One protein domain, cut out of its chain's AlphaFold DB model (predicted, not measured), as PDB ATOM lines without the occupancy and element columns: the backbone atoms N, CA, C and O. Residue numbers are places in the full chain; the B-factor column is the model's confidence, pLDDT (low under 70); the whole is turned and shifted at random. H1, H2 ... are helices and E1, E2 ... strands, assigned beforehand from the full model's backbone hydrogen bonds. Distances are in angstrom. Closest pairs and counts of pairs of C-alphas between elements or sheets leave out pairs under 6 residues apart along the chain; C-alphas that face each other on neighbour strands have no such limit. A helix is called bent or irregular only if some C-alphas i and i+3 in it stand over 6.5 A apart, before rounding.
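Overview. This is residues 25 to 127 and 140 to 147 of the 169 residues of an uncharacterized protein of Opitutae bacterium (UniProt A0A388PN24). What does the model look like? A small parallel sheet, E2 E1 E5, has H1 and H2 on one face, two layers in all, and a long hairpin of E3 and E4 forms a separate arm away from it. H3 grazes the sheet, residues 65 to 83 make a long unnamed loop, and H4 and H5 lie off the sheet. What are the counts and size? The printed part has 111 residues with five named helices and five named strands, E1 H1 H2 E2 H3 E3 E4 E5 H4 H5 along the chain, class mixed. It is compact, with a radius of gyration of the C-alphas of 15.1 A and spans of 47 by 40 by 30 A.

Along the chain. Where is the sheet? E1 is residues 29 to 34, 16.6 A long from C-alpha 29 at (87.252, 67.787, 92.650); E2 is residues 61 to 64, 10.3 A, and E5 residues 116 to 120, 13.2 A. Where are the other strands? E3, residues 93 to 99, is 18.4 A long, and E4, residues 102 to 108, is 18.8 A. Where are the helices? H1 is residues 36 to 44, 13.3 A, H2 residues 46 to 54, 12.2 A, and H3 residues 84 to 88. H4 is residues 124 to 127, irregular with C-alphas 124 and 127 7.0 A apart, and H5 is residues 140 to 146, with C-alpha 146 at (78.961, 54.754, 102.213).

Arrangement. How is the sheet paired? Inner strand E1 is parallel to E5, with N 33 and O 118 2.9 A apart, and to E2, with N 30 and O 61 2.8 A apart, within hydrogen-bond range. What is on it? H1 is on the sheet at a height of 6.6 A, its closest C-alphas to E2 being Gln 42 and Asn 64, 6.5 A. H2 is on it too, closest to E2 at the C-alphas of Glu 48 and Ile 62, 7.0 A; E1, H1, H2 and E2 form a strand-helix-strand unit, two parallel neighbour strands joined through helices, with a right-handed crossover. How is the hairpin built? E3 and E4 are antiparallel at 156 degrees, with N 95 and O 106 2.9 A apart, and both are apart from E1. Are the helix backbones complete? Each O i to N i+4 pair is within range in H2 and H3, against 2 of 5 in H1, with 5 of 6 i+3 pairs, and 2 of 3 in H5; H4 is too short for one, with 0 of 1 i+3 pair.

Size, cuts and confidence. How far does it reach? The two C-alphas farthest apart, those of Asp 57 and Asn 101, are 46.7 A apart. Where are the cut and the long link? Residues 128 to 139 are not printed, with C-alphas 127 and 140 19.6 A apart, and E2 to H3 is a long link. Where is confidence low? Residues 126 to 127 and 140 to 147 are under 70.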
ATOM      1  N   GLN A  25      80.404  68.640  87.001       93.75
ATOM      2  CA  GLN A  25      79.840  69.903  87.461       93.75
ATOM      3  C   GLN A  25      80.936  70.952  87.657       93.75
ATOM      4  O   GLN A  25      82.130  70.650  87.680       93.75
ATOM      5  N   LYS A  26      80.515  72.213  87.768       95.44
ATOM      6  CA  LYS A  26      81.424  73.313  88.076       95.44
ATOM      7  C   LYS A  26      81.956  73.169  89.509       95.44
ATOM      8  O   LYS A  26      81.162  72.983  90.427       95.44
ATOM      9  N   GLY A  27      83.269  73.283  89.690       94.56
ATOM     10  CA  GLY A  27      83.951  73.152  90.978       94.56
ATOM     11  C   GLY A  27      84.147  71.709  91.452       94.56
ATOM     12  O   GLY A  27      84.432  71.499  92.629       94.56
ATOM     13  N   ASP A  28      83.975  70.712  90.575       95.44
ATOM     14  CA  ASP A  28      84.209  69.312  90.938       95.44
ATOM     15  C   ASP A  28      85.692  69.046  91.231       95.44
ATOM     16  O   ASP A  28      86.583  69.385  90.443       95.44
ATOM     17  N   ASN A  29      85.940  68.332  92.331       95.50
ATOM     18  CA  ASN A  29      87.252  67.787  92.650       95.50
ATOM     19  C   ASN A  29      87.359  66.351  92.123       95.50
ATOM     20  O   ASN A  29      86.592  65.461  92.514       95.50
ATOM     21  N   ILE A  30      88.338  66.106  91.263       95.12
ATOM     22  CA  ILE A  30      88.596  64.819  90.627       95.12
ATOM     23  C   ILE A  30      89.865  64.218  91.224       95.12
ATOM     24  O   ILE A  30      90.940  64.813  91.173       95.12
ATOM     25  N   ALA A  31      89.756  63.006  91.760       95.31
ATOM     26  CA  ALA A  31      90.886  62.253  92.286       95.31
ATOM     27  C   ALA A  31      91.247  61.086  91.360       95.31
ATOM     28  O   ALA A  31      90.399  60.250  91.029       95.31
ATOM     29  N   TYR A  32      92.520  60.985  90.982       94.00
ATOM     30  CA  TYR A  32      93.064  59.781  90.356       94.00
ATOM     31  C   TYR A  32      93.621  58.878  91.445       94.00
ATOM     32  O   TYR A  32      94.473  59.296  92.221       94.00
ATOM     33  N   VAL A  33      93.159  57.635  91.506       92.81
ATOM     34  CA  VAL A  33      93.634  56.647  92.480       92.81
ATOM     35  C   VAL A  33      94.022  55.371  91.770       92.81
ATOM     36  O   VAL A  33      93.374  54.977  90.803       92.81
ATOM     37  N   GLY A  34      95.048  54.687  92.255       90.81
ATOM     38  CA  GLY A  34      95.464  53.420  91.671       90.81
ATOM     39  C   GLY A  34      96.950  53.170  91.803       90.81
ATOM     40  O   GLY A  34      97.646  53.861  92.545       90.81
ATOM     41  N   SER A  35      97.406  52.174  91.048       90.75
ATOM     42  CA  SER A  35      98.787  51.710  91.065       90.75
ATOM     43  C   SER A  35      99.673  52.515  90.101       90.75
ATOM     44  O   SER A  35      99.434  53.699  89.845       90.75
ATOM     45  N   GLY A  36     100.683  51.869  89.512       90.44
ATOM     46  CA  GLY A  36     101.665  52.507  88.639       90.44
ATOM     47  C   GLY A  36     101.061  53.269  87.457       90.44
ATOM     48  O   GLY A  36     101.586  54.308  87.085       90.44
ATOM     49  N   LEU A  37      99.936  52.831  86.881       90.12
ATOM     50  CA  LEU A  37      99.324  53.583  85.777       90.12
ATOM     51  C   LEU A  37      98.838  54.968  86.228       90.12
ATOM     52  O   LEU A  37      99.100  55.946  85.533       90.12
ATOM     53  N   ALA A  38      98.172  55.060  87.384       91.75
ATOM     54  CA  ALA A  38      97.757  56.349  87.933       91.75
ATOM     55  C   ALA A  38      98.980  57.204  88.274       91.75
ATOM     56  O   ALA A  38      99.059  58.347  87.831       91.75
ATOM     57  N   ASP A  39      99.951  56.616  88.971       91.75
ATOM     58  CA  ASP A  39     101.209  57.252  89.368       91.75
ATOM     59  C   ASP A  39     101.947  57.871  88.167       91.75
ATOM     60  O   ASP A  39     102.353  59.028  88.211       91.75
ATOM     61  N   ARG A  40     102.023  57.174  87.024       91.50
ATOM     62  CA  ARG A  40     102.710  57.703  85.834       91.50
ATOM     63  C   ARG A  40     102.006  58.881  85.164       91.50
ATOM     64  O   ARG A  40     102.678  59.661  84.490       91.50
ATOM     65  N   GLN A  41     100.696  59.054  85.343       90.94
ATOM     66  CA  GLN A  41      99.976  60.187  84.744       90.94
ATOM     67  C   GLN A  41     100.467  61.536  85.282       90.94
ATOM     68  O   GLN A  41     100.432  62.516  84.539       90.94
ATOM     69  N   GLN A  42     100.986  61.585  86.517       88.88
ATOM     70  CA  GLN A  42     101.519  62.826  87.090       88.88
ATOM     71  C   GLN A  42     102.786  63.326  86.373       88.88
ATOM     72  O   GLN A  42     103.102  64.505  86.456       88.88
ATOM     73  N   HIS A  43     103.508  62.456  85.655       91.44
ATOM     74  CA  HIS A  43     104.739  62.844  84.955       91.44
ATOM     75  C   HIS A  43     104.493  63.479  83.588       91.44
ATOM     76  O   HIS A  43     105.372  64.163  83.072       91.44
ATOM     77  N   TYR A  44     103.329  63.226  82.984       90.50
ATOM     78  CA  TYR A  44     103.020  63.700  81.636       90.50
ATOM     79  C   TYR A  44     101.908  64.749  81.612       90.50
ATOM     80  O   TYR A  44     101.882  65.551  80.689       90.50
ATOM     81  N   GLY A  45     100.968  64.744  82.566       88.81
ATOM     82  CA  GLY A  45      99.917  65.770  82.690       88.81
ATOM     83  C   GLY A  45      98.908  65.853  81.531       88.81
ATOM     84  O   GLY A  45      97.916  66.566  81.633       88.81
ATOM     85  N   ASN A  46      99.107  65.102  80.442       92.69
ATOM     86  CA  ASN A  46      98.307  65.201  79.218       92.69
ATOM     87  C   ASN A  46      96.804  65.004  79.458       92.69
ATOM     88  O   ASN A  46      95.994  65.748  78.917       92.69
ATOM     89  N   LEU A  47      96.417  64.012  80.267       91.88
ATOM     90  CA  LEU A  47      95.003  63.750  80.541       91.88
ATOM     91  C   LEU A  47      94.348  64.914  81.294       91.88
ATOM     92  O   LEU A  47      93.247  65.325  80.949       91.88
ATOM     93  N   GLU A  48      95.030  65.444  82.306       93.75
ATOM     94  CA  GLU A  48      94.563  66.589  83.086       93.75
ATOM     95  C   GLU A  48      94.393  67.824  82.194       93.75
ATOM     96  O   GLU A  48      93.323  68.430  82.185       93.75
ATOM     97  N   ALA A  49      95.384  68.119  81.349       94.62
ATOM     98  CA  ALA A  49      95.311  69.211  80.384       94.62
ATOM     99  C   ALA A  49      94.129  69.056  79.411       94.62
ATOM    100  O   ALA A  49      93.400  70.017  79.170       94.62
ATOM    101  N   LEU A  50      93.893  67.846  78.891       95.00
ATOM    102  CA  LEU A  50      92.764  67.565  78.001       95.00
ATOM    103  C   LEU A  50      91.410  67.718  78.705       95.00
ATOM    104  O   LEU A  50      90.468  68.230  78.104       95.00
ATOM    105  N   ILE A  51      91.301  67.310  79.973       94.06
ATOM    106  CA  ILE A  51      90.074  67.487  80.766       94.06
ATOM    107  C   ILE A  51      89.802  68.974  80.992       94.06
ATOM    108  O   ILE A  51      88.679  69.425  80.769       94.06
ATOM    109  N   HIS A  52      90.822  69.747  81.368       95.31
ATOM    110  CA  HIS A  52      90.696  71.196  81.512       95.31
ATOM    111  C   HIS A  52      90.351  71.884  80.190       95.31
ATOM    112  O   HIS A  52      89.518  72.783  80.177       95.31
ATOM    113  N   GLN A  53      90.923  71.441  79.070       96.12
ATOM    114  CA  GLN A  53      90.596  71.975  77.749       96.12
ATOM    115  C   GLN A  53      89.142  71.682  77.354       96.12
ATOM    116  O   GLN A  53      88.456  72.558  76.832       96.12
ATOM    117  N   ALA A  54      88.658  70.465  77.611       94.12
ATOM    118  CA  ALA A  54      87.287  70.063  77.301       94.12
ATOM    119  C   ALA A  54      86.237  70.713  78.223       94.12
ATOM    120  O   ALA A  54      85.056  70.767  77.873       94.12
ATOM    121  N   HIS A  55      86.650  71.187  79.400       95.06
ATOM    122  CA  HIS A  55      85.779  71.710  80.456       95.06
ATOM    123  C   HIS A  55      86.322  73.008  81.068       95.06
ATOM    124  O   HIS A  55      86.355  73.169  82.291       95.06
ATOM    125  N   ALA A  56      86.757  73.935  80.213       94.12
ATOM    126  CA  ALA A  56      87.420  75.172  80.627       94.12
ATOM    127  C   ALA A  56      86.544  76.074  81.518       94.12
ATOM    128  O   ALA A  56      87.056  76.828  82.338       94.12
ATOM    129  N   ASP A  57      85.220  75.972  81.392       95.44
ATOM    130  CA  ASP A  57      84.219  76.728  82.148       95.44
ATOM    131  C   ASP A  57      83.920  76.152  83.545       95.44
ATOM    132  O   ASP A  57      83.257  76.800  84.359       95.44
ATOM    133  N   LYS A  58      84.395  74.934  83.837       94.31
ATOM    134  CA  LYS A  58      83.981  74.175  85.023       94.31
ATOM    135  C   LYS A  58      84.879  74.341  86.243       94.31
ATOM    136  O   LYS A  58      84.528  73.791  87.275       94.31
ATOM    137  N   GLU A  59      85.991  75.075  86.167       94.75
ATOM    138  CA  GLU A  59      86.872  75.330  87.329       94.75
ATOM    139  C   GLU A  59      87.201  74.043  88.118       94.75
ATOM    140  O   GLU A  59      87.046  73.971  89.336       94.75
ATOM    141  N   LEU A  60      87.573  72.983  87.395       95.19
ATOM    142  CA  LEU A  60      87.837  71.668  87.982       95.19
ATOM    143  C   LEU A  60      89.115  71.690  88.827       95.19
ATOM    144  O   LEU A  60      90.060  72.408  88.506       95.19
ATOM    145  N   VAL A  61      89.178  70.853  89.859       94.62
ATOM    146  CA  VAL A  61      90.415  70.604  90.616       94.62
ATOM    147  C   VAL A  61      90.784  69.144  90.456       94.62
ATOM    148  O   VAL A  61      90.012  68.259  90.815       94.62
ATOM    149  N   ILE A  62      91.973  68.873  89.933       94.12
ATOM    150  CA  ILE A  62      92.433  67.511  89.679       94.12
ATOM    151  C   ILE A  62      93.591  67.199  90.620       94.12
ATOM    152  O   ILE A  62      94.501  68.004  90.804       94.12
ATOM    153  N   ARG A  63      93.554  66.021  91.253       93.00
ATOM    154  CA  ARG A  63      94.638  65.549  92.118       93.00
ATOM    155  C   ARG A  63      94.981  64.104  91.830       93.00
ATOM    156  O   ARG A  63      94.130  63.216  91.897       93.00
ATOM    157  N   ASN A  64      96.259  63.861  91.573       94.31
ATOM    158  CA  ASN A  64      96.772  62.509  91.463       94.31
ATOM    159  C   ASN A  64      97.161  61.976  92.847       94.31
ATOM    160  O   ASN A  64      98.007  62.548  93.529       94.31
ATOM    161  N   LEU A  65      96.508  60.895  93.263       93.06
ATOM    162  CA  LEU A  65      96.755  60.155  94.503       93.06
ATOM    163  C   LEU A  65      97.240  58.721  94.208       93.06
ATOM    164  O   LEU A  65      97.231  57.861  95.098       93.06
ATOM    165  N   GLY A  66      97.613  58.447  92.954       92.12
ATOM    166  CA  GLY A  66      98.178  57.179  92.515       92.12
ATOM    167  C   GLY A  66      99.559  56.946  93.112       92.12
ATOM    168  O   GLY A  66     100.343  57.879  93.261       92.12
ATOM    169  N   PHE A  67      99.847  55.696  93.455       90.81
ATOM    170  CA  PHE A  67     101.150  55.303  93.978       90.81
ATOM    171  C   PHE A  67     101.527  53.925  93.441       90.81
ATOM    172  O   PHE A  67     100.743  52.974  93.497       90.81
ATOM    173  N   SER A  68     102.730  53.803  92.888       90.06
ATOM    174  CA  SER A  68     103.218  52.523  92.379       90.06
ATOM    175  C   SER A  68     103.254  51.469  93.491       90.06
ATOM    176  O   SER A  68     103.788  51.704  94.566       90.06
ATOM    177  N   GLY A  69     102.696  50.287  93.224       87.12
ATOM    178  CA  GLY A  69     102.619  49.199  94.210       87.12
ATOM    179  C   GLY A  69     101.300  49.120  94.985       87.12
ATOM    180  O   GLY A  69     101.043  48.099  95.611       87.12
ATOM    181  N   ASP A  70     100.425  50.123  94.883       88.94
ATOM    182  CA  ASP A  70      99.104  50.082  95.512       88.94
ATOM    183  C   ASP A  70      98.209  48.979  94.894       88.94
ATOM    184  O   ASP A  70      98.101  48.845  93.672       88.94
ATOM    185  N   GLU A  71      97.524  48.214  95.747       85.94
ATOM    186  CA  GLU A  71      96.427  47.294  95.422       85.94
ATOM    187  C   GLU A  71      95.108  47.718  96.089       85.94
ATOM    188  O   GLU A  71      95.097  48.440  97.090       85.94
ATOM    189  N   VAL A  72      93.968  47.235  95.581       84.00
ATOM    190  CA  VAL A  72      92.637  47.600  96.112       84.00
ATOM    191  C   VAL A  72      92.561  47.458  97.638       84.00
ATOM    192  O   VAL A  72      91.955  48.298  98.308       84.00
ATOM    193  N   HIS A  73      93.153  46.390  98.173       82.06
ATOM    194  CA  HIS A  73      93.103  46.051  99.595       82.06
ATOM    195  C   HIS A  73      94.401  46.344 100.350       82.06
ATOM    196  O   HIS A  73      94.356  46.476 101.570       82.06
ATOM    197  N   THR A  74      95.526  46.461  99.650       83.44
ATOM    198  CA  THR A  74      96.856  46.528 100.259       83.44
ATOM    199  C   THR A  74      97.593  47.728  99.699       83.44
ATOM    200  O   THR A  74      97.669  47.897  98.489       83.44
ATOM    201  N   ARG A  75      98.158  48.568 100.561       84.50
ATOM    202  CA  ARG A  75      99.001  49.689 100.137       84.50
ATOM    203  C   ARG A  75     100.332  49.558 100.843       84.50
ATOM    204  O   ARG A  75     100.377  49.577 102.068       84.50
ATOM    205  N   HIS A  76     101.399  49.394 100.072       84.06
ATOM    206  CA  HIS A  76     102.759  49.267 100.592       84.06
ATOM    207  C   HIS A  76     103.370  50.654 100.814       84.06
ATOM    208  O   HIS A  76     104.360  51.021 100.186       84.06
ATOM    209  N   ARG A  77     102.720  51.455 101.660       85.31
ATOM    210  CA  ARG A  77     103.176  52.794 102.047       85.31
ATOM    211  C   ARG A  77     103.749  52.731 103.462       85.31
ATOM    212  O   ARG A  77     103.410  51.814 104.207       85.31
ATOM    213  N   SER A  78     104.612  53.679 103.818       86.69
ATOM    214  CA  SER A  78     105.068  53.811 105.205       86.69
ATOM    215  C   SER A  78     103.876  54.051 106.127       86.69
ATOM    216  O   SER A  78     102.916  54.711 105.723       86.69
ATOM    217  N   ASP A  79     103.956  53.544 107.356       83.94
ATOM    218  CA  ASP A  79     102.865  53.635 108.326       83.94
ATOM    219  C   ASP A  79     102.453  55.095 108.566       83.94
ATOM    220  O   ASP A  79     101.272  55.397 108.709       83.94
ATOM    221  N   GLU A  80     103.386  56.045 108.544       86.56
ATOM    222  CA  GLU A  80     103.100  57.458 108.802       86.56
ATOM    223  C   GLU A  80     102.304  58.138 107.682       86.56
ATOM    224  O   GLU A  80     101.771  59.229 107.894       86.56
ATOM    225  N   VAL A  81     102.200  57.531 106.495       88.25
ATOM    226  CA  VAL A  81     101.457  58.109 105.371       88.25
ATOM    227  C   VAL A  81      99.955  58.073 105.678       88.25
ATOM    228  O   VAL A  81      99.436  57.014 106.034       88.25
ATOM    229  N   PRO A  82      99.222  59.191 105.500       87.94
ATOM    230  CA  PRO A  82      97.779  59.187 105.684       87.94
ATOM    231  C   PRO A  82      97.083  58.140 104.816       87.94
ATOM    232  O   PRO A  82      97.528  57.802 103.711       87.94
ATOM    233  N   THR A  83      95.930  57.675 105.286       88.56
ATOM    234  CA  THR A  83      95.091  56.771 104.503       88.56
ATOM    235  C   THR A  83      94.576  57.458 103.237       88.56
ATOM    236  O   THR A  83      94.533  58.686 103.131       88.56
ATOM    237  N   LEU A  84      94.152  56.669 102.248       89.12
ATOM    238  CA  LEU A  84      93.581  57.226 101.023       89.12
ATOM    239  C   LEU A  84      92.334  58.069 101.329       89.12
ATOM    240  O   LEU A  84      92.129  59.117 100.725       89.12
ATOM    241  N   GLU A  85      91.528  57.634 102.289       89.19
ATOM    242  CA  GLU A  85      90.308  58.305 102.727       89.19
ATOM    243  C   GLU A  85      90.600  59.699 103.284       89.19
ATOM    244  O   GLU A  85      89.858  60.629 102.979       89.19
ATOM    245  N   TYR A  86      91.708  59.867 104.016       90.44
ATOM    246  CA  TYR A  86      92.152  61.187 104.466       90.44
ATOM    247  C   TYR A  86      92.399  62.127 103.286       90.44
ATOM    248  O   TYR A  86      91.952  63.268 103.303       90.44
ATOM    249  N   PHE A  87      93.076  61.645 102.241       91.31
ATOM    250  CA  PHE A  87      93.327  62.457 101.053       91.31
ATOM    251  C   PHE A  87      92.066  62.728 100.236       91.31
ATOM    252  O   PHE A  87      92.026  63.740  99.551       91.31
ATOM    253  N   LEU A  88      91.065  61.844 100.269       92.88
ATOM    254  CA  LEU A  88      89.812  62.016  99.529       92.88
ATOM    255  C   LEU A  88      88.831  62.980 100.212       92.88
ATOM    256  O   LEU A  88      88.060  63.618  99.503       92.88
ATOM    257  N   ASP A  89      88.848  63.078 101.544       91.94
ATOM    258  CA  ASP A  89      88.031  64.019 102.333       91.94
ATOM    259  C   ASP A  89      88.911  65.016 103.105       91.94
ATOM    260  O   ASP A  89      88.655  65.344 104.265       91.94
ATOM    261  N   MET A  90      89.996  65.471 102.477       91.06
ATOM    262  CA  MET A  90      90.985  66.324 103.125       91.06
ATOM    263  C   MET A  90      90.371  67.690 103.442       91.06
ATOM    264  O   MET A  90      89.908  68.408 102.551       91.06
ATOM    265  N   LYS A  91      90.407  68.078 104.717       90.88
ATOM    266  CA  LYS A  91      89.897  69.364 105.209       90.88
ATOM    267  C   LYS A  91      91.048  70.207 105.734       90.88
ATOM    268  O   LYS A  91      91.994  69.638 106.270       90.88
ATOM    269  N   PRO A  92      90.976  71.539 105.601       91.56
ATOM    270  CA  PRO A  92      92.001  72.404 106.139       91.56
ATOM    271  C   PRO A  92      92.028  72.301 107.665       91.56
ATOM    272  O   PRO A  92      90.976  72.260 108.310       91.56
ATOM    273  N   GLY A  93      93.234  72.262 108.223       90.06
ATOM    274  CA  GLY A  93      93.486  72.069 109.647       90.06
ATOM    275  C   GLY A  93      94.345  70.843 109.939       90.06
ATOM    276  O   GLY A  93      94.972  70.268 109.044       90.06
ATOM    277  N   ASP A  94      94.353  70.468 111.215       88.94
ATOM    278  CA  ASP A  94      95.270  69.471 111.753       88.94
ATOM    279  C   ASP A  94      94.515  68.198 112.133       88.94
ATOM    280  O   ASP A  94      93.589  68.227 112.946       88.94
ATOM    281  N   LEU A  95      94.934  67.062 111.577       85.00
ATOM    282  CA  LEU A  95      94.458  65.748 111.994       85.00
ATOM    283  C   LEU A  95      95.592  64.991 112.677       85.00
ATOM    284  O   LEU A  95      96.558  64.587 112.035       85.00
ATOM    285  N   THR A  96      95.459  64.768 113.983       86.25
ATOM    286  CA  THR A  96      96.397  63.929 114.737       86.25
ATOM    287  C   THR A  96      95.882  62.497 114.785       86.25
ATOM    288  O   THR A  96      94.850  62.226 115.399       86.25
ATOM    289  N   THR A  97      96.618  61.576 114.171       82.56
ATOM    290  CA  THR A  97      96.307  60.144 114.165       82.56
ATOM    291  C   THR A  97      97.501  59.360 114.688       82.56
ATOM    292  O   THR A  97      98.660  59.701 114.453       82.56
ATOM    293  N   LYS A  98      97.219  58.278 115.415       79.38
ATOM    294  CA  LYS A  98      98.242  57.294 115.756       79.38
ATOM    295  C   LYS A  98      98.402  56.333 114.591       79.38
ATOM    296  O   LYS A  98      97.434  55.668 114.226       79.38
ATOM    297  N   SER A  99      99.607  56.253 114.047       75.56
ATOM    298  CA  SER A  99      99.976  55.206 113.110       75.56
ATOM    299  C   SER A  99     101.005  54.290 113.757       75.56
ATOM    300  O   SER A  99     102.122  54.702 114.073       75.56
ATOM    301  N   GLY A 100     100.576  53.068 114.070       77.31
ATOM    302  CA  GLY A 100     101.344  52.147 114.903       77.31
ATOM    303  C   GLY A 100     101.692  52.766 116.261       77.31
ATOM    304  O   GLY A 100     100.810  53.162 117.026       77.31
ATOM    305  N   ASN A 101     102.992  52.865 116.546       78.88
ATOM    306  CA  ASN A 101     103.517  53.455 117.782       78.88
ATOM    307  C   ASN A 101     103.805  54.962 117.664       78.88
ATOM    308  O   ASN A 101     104.142  55.598 118.664       78.88
ATOM    309  N   THR A 102     103.669  55.541 116.470       80.19
ATOM    310  CA  THR A 102     104.011  56.938 116.194       80.19
ATOM    311  C   THR A 102     102.745  57.789 116.169       80.19
ATOM    312  O   THR A 102     101.743  57.442 115.543       80.19
ATOM    313  N   THR A 103     102.770  58.928 116.860       87.69
ATOM    314  CA  THR A 103     101.709  59.937 116.738       87.69
ATOM    315  C   THR A 103     102.100  60.898 115.626       87.69
ATOM    316  O   THR A 103     103.133  61.556 115.724       87.69
ATOM    317  N   VAL A 104     101.292  60.960 114.570       86.50
ATOM    318  CA  VAL A 104     101.545  61.803 113.400       86.50
ATOM    319  C   VAL A 104     100.461  62.870 113.332       86.50
ATOM    320  O   VAL A 104      99.274  62.569 113.453       86.50
ATOM    321  N   THR A 105     100.878  64.122 113.153       89.44
ATOM    322  CA  THR A 105      99.962  65.243 112.920       89.44
ATOM    323  C   THR A 105     100.033  65.624 111.453       89.44
ATOM    324  O   THR A 105     101.096  65.975 110.943       89.44
ATOM    325  N   TYR A 106      98.904  65.521 110.766       88.69
ATOM    326  CA  TYR A 106      98.764  65.919 109.378       88.69
ATOM    327  C   TYR A 106      98.233  67.339 109.315       88.69
ATOM    328  O   TYR A 106      97.133  67.601 109.791       88.69
ATOM    329  N   HIS A 107      99.002  68.229 108.703       88.81
ATOM    330  CA  HIS A 107      98.614  69.615 108.481       88.81
ATOM    331  C   HIS A 107      98.152  69.769 107.032       88.81
ATOM    332  O   HIS A 107      98.953  69.659 106.100       88.81
ATOM    333  N   ALA A 108      96.861  70.004 106.820       87.94
ATOM    334  CA  ALA A 108      96.315  70.289 105.501       87.94
ATOM    335  C   ALA A 108      96.033  71.789 105.364       87.94
ATOM    336  O   ALA A 108      95.234  72.359 106.100       87.94
ATOM    337  N   GLY A 109      96.671  72.434 104.386       86.00
ATOM    338  CA  GLY A 109      96.403  73.839 104.047       86.00
ATOM    339  C   GLY A 109      95.268  74.033 103.036       86.00
ATOM    340  O   GLY A 109      94.835  75.158 102.809       86.00
ATOM    341  N   ALA A 110      94.792  72.953 102.411       85.81
ATOM    342  CA  ALA A 110      93.810  73.002 101.333       85.81
ATOM    343  C   ALA A 110      92.632  72.067 101.614       85.81
ATOM    344  O   ALA A 110      92.807  70.975 102.153       85.81
ATOM    345  N   HIS A 111      91.438  72.489 101.197       89.94
ATOM    346  CA  HIS A 111      90.243  71.653 101.195       89.94
ATOM    347  C   HIS A 111      90.184  70.852  99.888       89.94
ATOM    348  O   HIS A 111      90.180  71.440  98.808       89.94
ATOM    349  N   PHE A 112      90.136  69.524  99.970       91.25
ATOM    350  CA  PHE A 112      90.005  68.637  98.818       91.25
ATOM    351  C   PHE A 112      89.050  67.492  99.164       91.25
ATOM    352  O   PHE A 112      89.419  66.535  99.840       91.25
ATOM    353  N   HIS A 113      87.815  67.623  98.690       92.19
ATOM    354  CA  HIS A 113      86.749  66.644  98.866       92.19
ATOM    355  C   HIS A 113      86.408  66.046  97.503       92.19
ATOM    356  O   HIS A 113      85.780  66.723  96.692       92.19
ATOM    357  N   ALA A 114      86.847  64.821  97.223       92.75
ATOM    358  CA  ALA A 114      86.734  64.215  95.900       92.75
ATOM    359  C   ALA A 114      85.274  63.882  95.533       92.75
ATOM    360  O   ALA A 114      84.666  62.971  96.096       92.75
ATOM    361  N   ASN A 115      84.740  64.572  94.524       93.88
ATOM    362  CA  ASN A 115      83.416  64.316  93.948       93.88
ATOM    363  C   ASN A 115      83.463  63.178  92.922       93.88
ATOM    364  O   ASN A 115      82.527  62.383  92.793       93.88
ATOM    365  N   VAL A 116      84.569  63.102  92.182       93.44
ATOM    366  CA  VAL A 116      84.774  62.145  91.098       93.44
ATOM    367  C   VAL A 116      86.052  61.362  91.353       93.44
ATOM    368  O   VAL A 116      87.103  61.927  91.645       93.44
ATOM    369  N   LEU A 117      85.964  60.041  91.201       93.12
ATOM    370  CA  LEU A 117      87.083  59.130  91.396       93.12
ATOM    371  C   LEU A 117      87.380  58.383  90.096       93.12
ATOM    372  O   LEU A 117      86.544  57.607  89.623       93.12
ATOM    373  N   LEU A 118      88.581  58.567  89.548       91.81
ATOM    374  CA  LEU A 118      89.098  57.732  88.464       91.81
ATOM    375  C   LEU A 118      90.017  56.667  89.060       91.81
ATOM    376  O   LEU A 118      91.071  56.976  89.616       91.81
ATOM    377  N   ALA A 119      89.592  55.408  88.972       91.00
ATOM    378  CA  ALA A 119      90.210  54.300  89.688       91.00
ATOM    379  C   ALA A 119      90.978  53.358  88.738       91.00
ATOM    380  O   ALA A 119      90.375  52.642  87.940       91.00
ATOM    381  N   TYR A 120      92.305  53.323  88.866       88.75
ATOM    382  CA  TYR A 120      93.258  52.570  88.039       88.75
ATOM    383  C   TYR A 120      93.876  51.405  88.827       88.75
ATOM    384  O   TYR A 120      95.068  51.385  89.137       88.75
ATOM    385  N   TRP A 121      93.042  50.426  89.169       83.06
ATOM    386  CA  TRP A 121      93.438  49.219  89.902       83.06
ATOM    387  C   TRP A 121      93.346  47.985  89.003       83.06
ATOM    388  O   TRP A 121      92.602  47.984  88.020       83.06
ATOM    389  N   GLY A 122      94.045  46.908  89.352       79.88
ATOM    390  CA  GLY A 122      93.938  45.606  88.688       79.88
ATOM    391  C   GLY A 122      95.237  45.088  88.073       79.88
ATOM    392  O   GLY A 122      95.326  43.892  87.803       79.88
ATOM    393  N   PHE A 123      96.238  45.944  87.844       82.38
ATOM    394  CA  PHE A 123      97.524  45.501  87.297       82.38
ATOM    395  C   PHE A 123      98.323  44.686  88.324       82.38
ATOM    396  O   PHE A 123      98.799  43.596  88.010       82.38
ATOM    397  N   ASN A 124      98.401  45.170  89.565       82.56
ATOM    398  CA  ASN A 124      99.172  44.531  90.635       82.56
ATOM    399  C   ASN A 124      98.469  43.278  91.176       82.56
ATOM    400  O   ASN A 124      99.104  42.294  91.529       82.56
ATOM    401  N   GLU A 125      97.140  43.264  91.122       77.31
ATOM    402  CA  GLU A 125      96.285  42.176  91.592       77.31
ATOM    403  C   GLU A 125      96.172  41.016  90.585       77.31
ATOM    404  O   GLU A 125      95.508  40.007  90.853       77.31
ATOM    405  N   SER A 126      96.796  41.151  89.410       68.06
ATOM    406  CA  SER A 126      96.717  40.181  88.312       68.06
ATOM    407  C   SER A 126      97.314  38.812  88.667       68.06
ATOM    408  O   SER A 126      96.849  37.789  88.159       68.06
ATOM    409  N   SER A 127      98.258  38.755  89.606       58.09
ATOM    410  CA  SER A 127      98.873  37.518  90.106       58.09
ATOM    411  C   SER A 127      97.965  36.716  91.061       58.09
ATOM    412  O   SER A 127      98.142  35.509  91.213       58.09
ATOM    413  N   TRP A 140      84.171  47.653  96.430       47.53
ATOM    414  CA  TRP A 140      84.033  48.937  95.731       47.53
ATOM    415  C   TRP A 140      82.583  49.394  95.596       47.53
ATOM    416  O   TRP A 140      82.287  50.563  95.801       47.53
ATOM    417  N   THR A 141      81.659  48.479  95.285       43.12
ATOM    418  CA  THR A 141      80.225  48.819  95.248       43.12
ATOM    419  C   THR A 141      79.633  49.085  96.632       43.12
ATOM    420  O   THR A 141      78.533  49.631  96.703       43.12
ATOM    421  N   ALA A 142      80.326  48.697  97.707       34.25
ATOM    422  CA  ALA A 142      79.946  48.986  99.085       34.25
ATOM    423  C   ALA A 142      80.547  50.312  99.584       34.25
ATOM    424  O   ALA A 142      79.805  51.118 100.137       34.25
ATOM    425  N   SER A 143      81.836  50.589  99.339       33.38
ATOM    426  CA  SER A 143      82.460  51.852  99.766       33.38
ATOM    427  C   SER A 143      81.930  53.055  98.984       33.38
ATOM    428  O   SER A 143      81.675  54.100  99.573       33.38
ATOM    429  N   SER A 144      81.615  52.897  97.692       38.78
ATOM    430  CA  SER A 144      80.973  53.960  96.903       38.78
ATOM    431  C   SER A 144      79.529  54.269  97.321       38.78
ATOM    432  O   SER A 144      78.971  55.275  96.886       38.78
ATOM    433  N   ARG A 145      78.907  53.419  98.154       34.56
ATOM    434  CA  ARG A 145      77.593  53.680  98.766       34.56
ATOM    435  C   ARG A 145      77.689  54.344 100.138       34.56
ATOM    436  O   ARG A 145      76.706  54.962 100.535       34.56
ATOM    437  N   SER A 146      78.800  54.188 100.864       30.12
ATOM    438  CA  SER A 146      78.961  54.754 102.213       30.12
ATOM    439  C   SER A 146      79.444  56.202 102.201       30.12
ATOM    440  O   SER A 146      79.060  56.970 103.075       30.12
ATOM    441  N   THR A 147      80.244  56.596 101.210       38.09
ATOM    442  CA  THR A 147      80.548  58.007 100.937       38.09
ATOM    443  C   THR A 147      79.410  58.569 100.092       38.09
ATOM    444  O   THR A 147      78.991  57.926  99.131       38.09
TER     445      THR A 147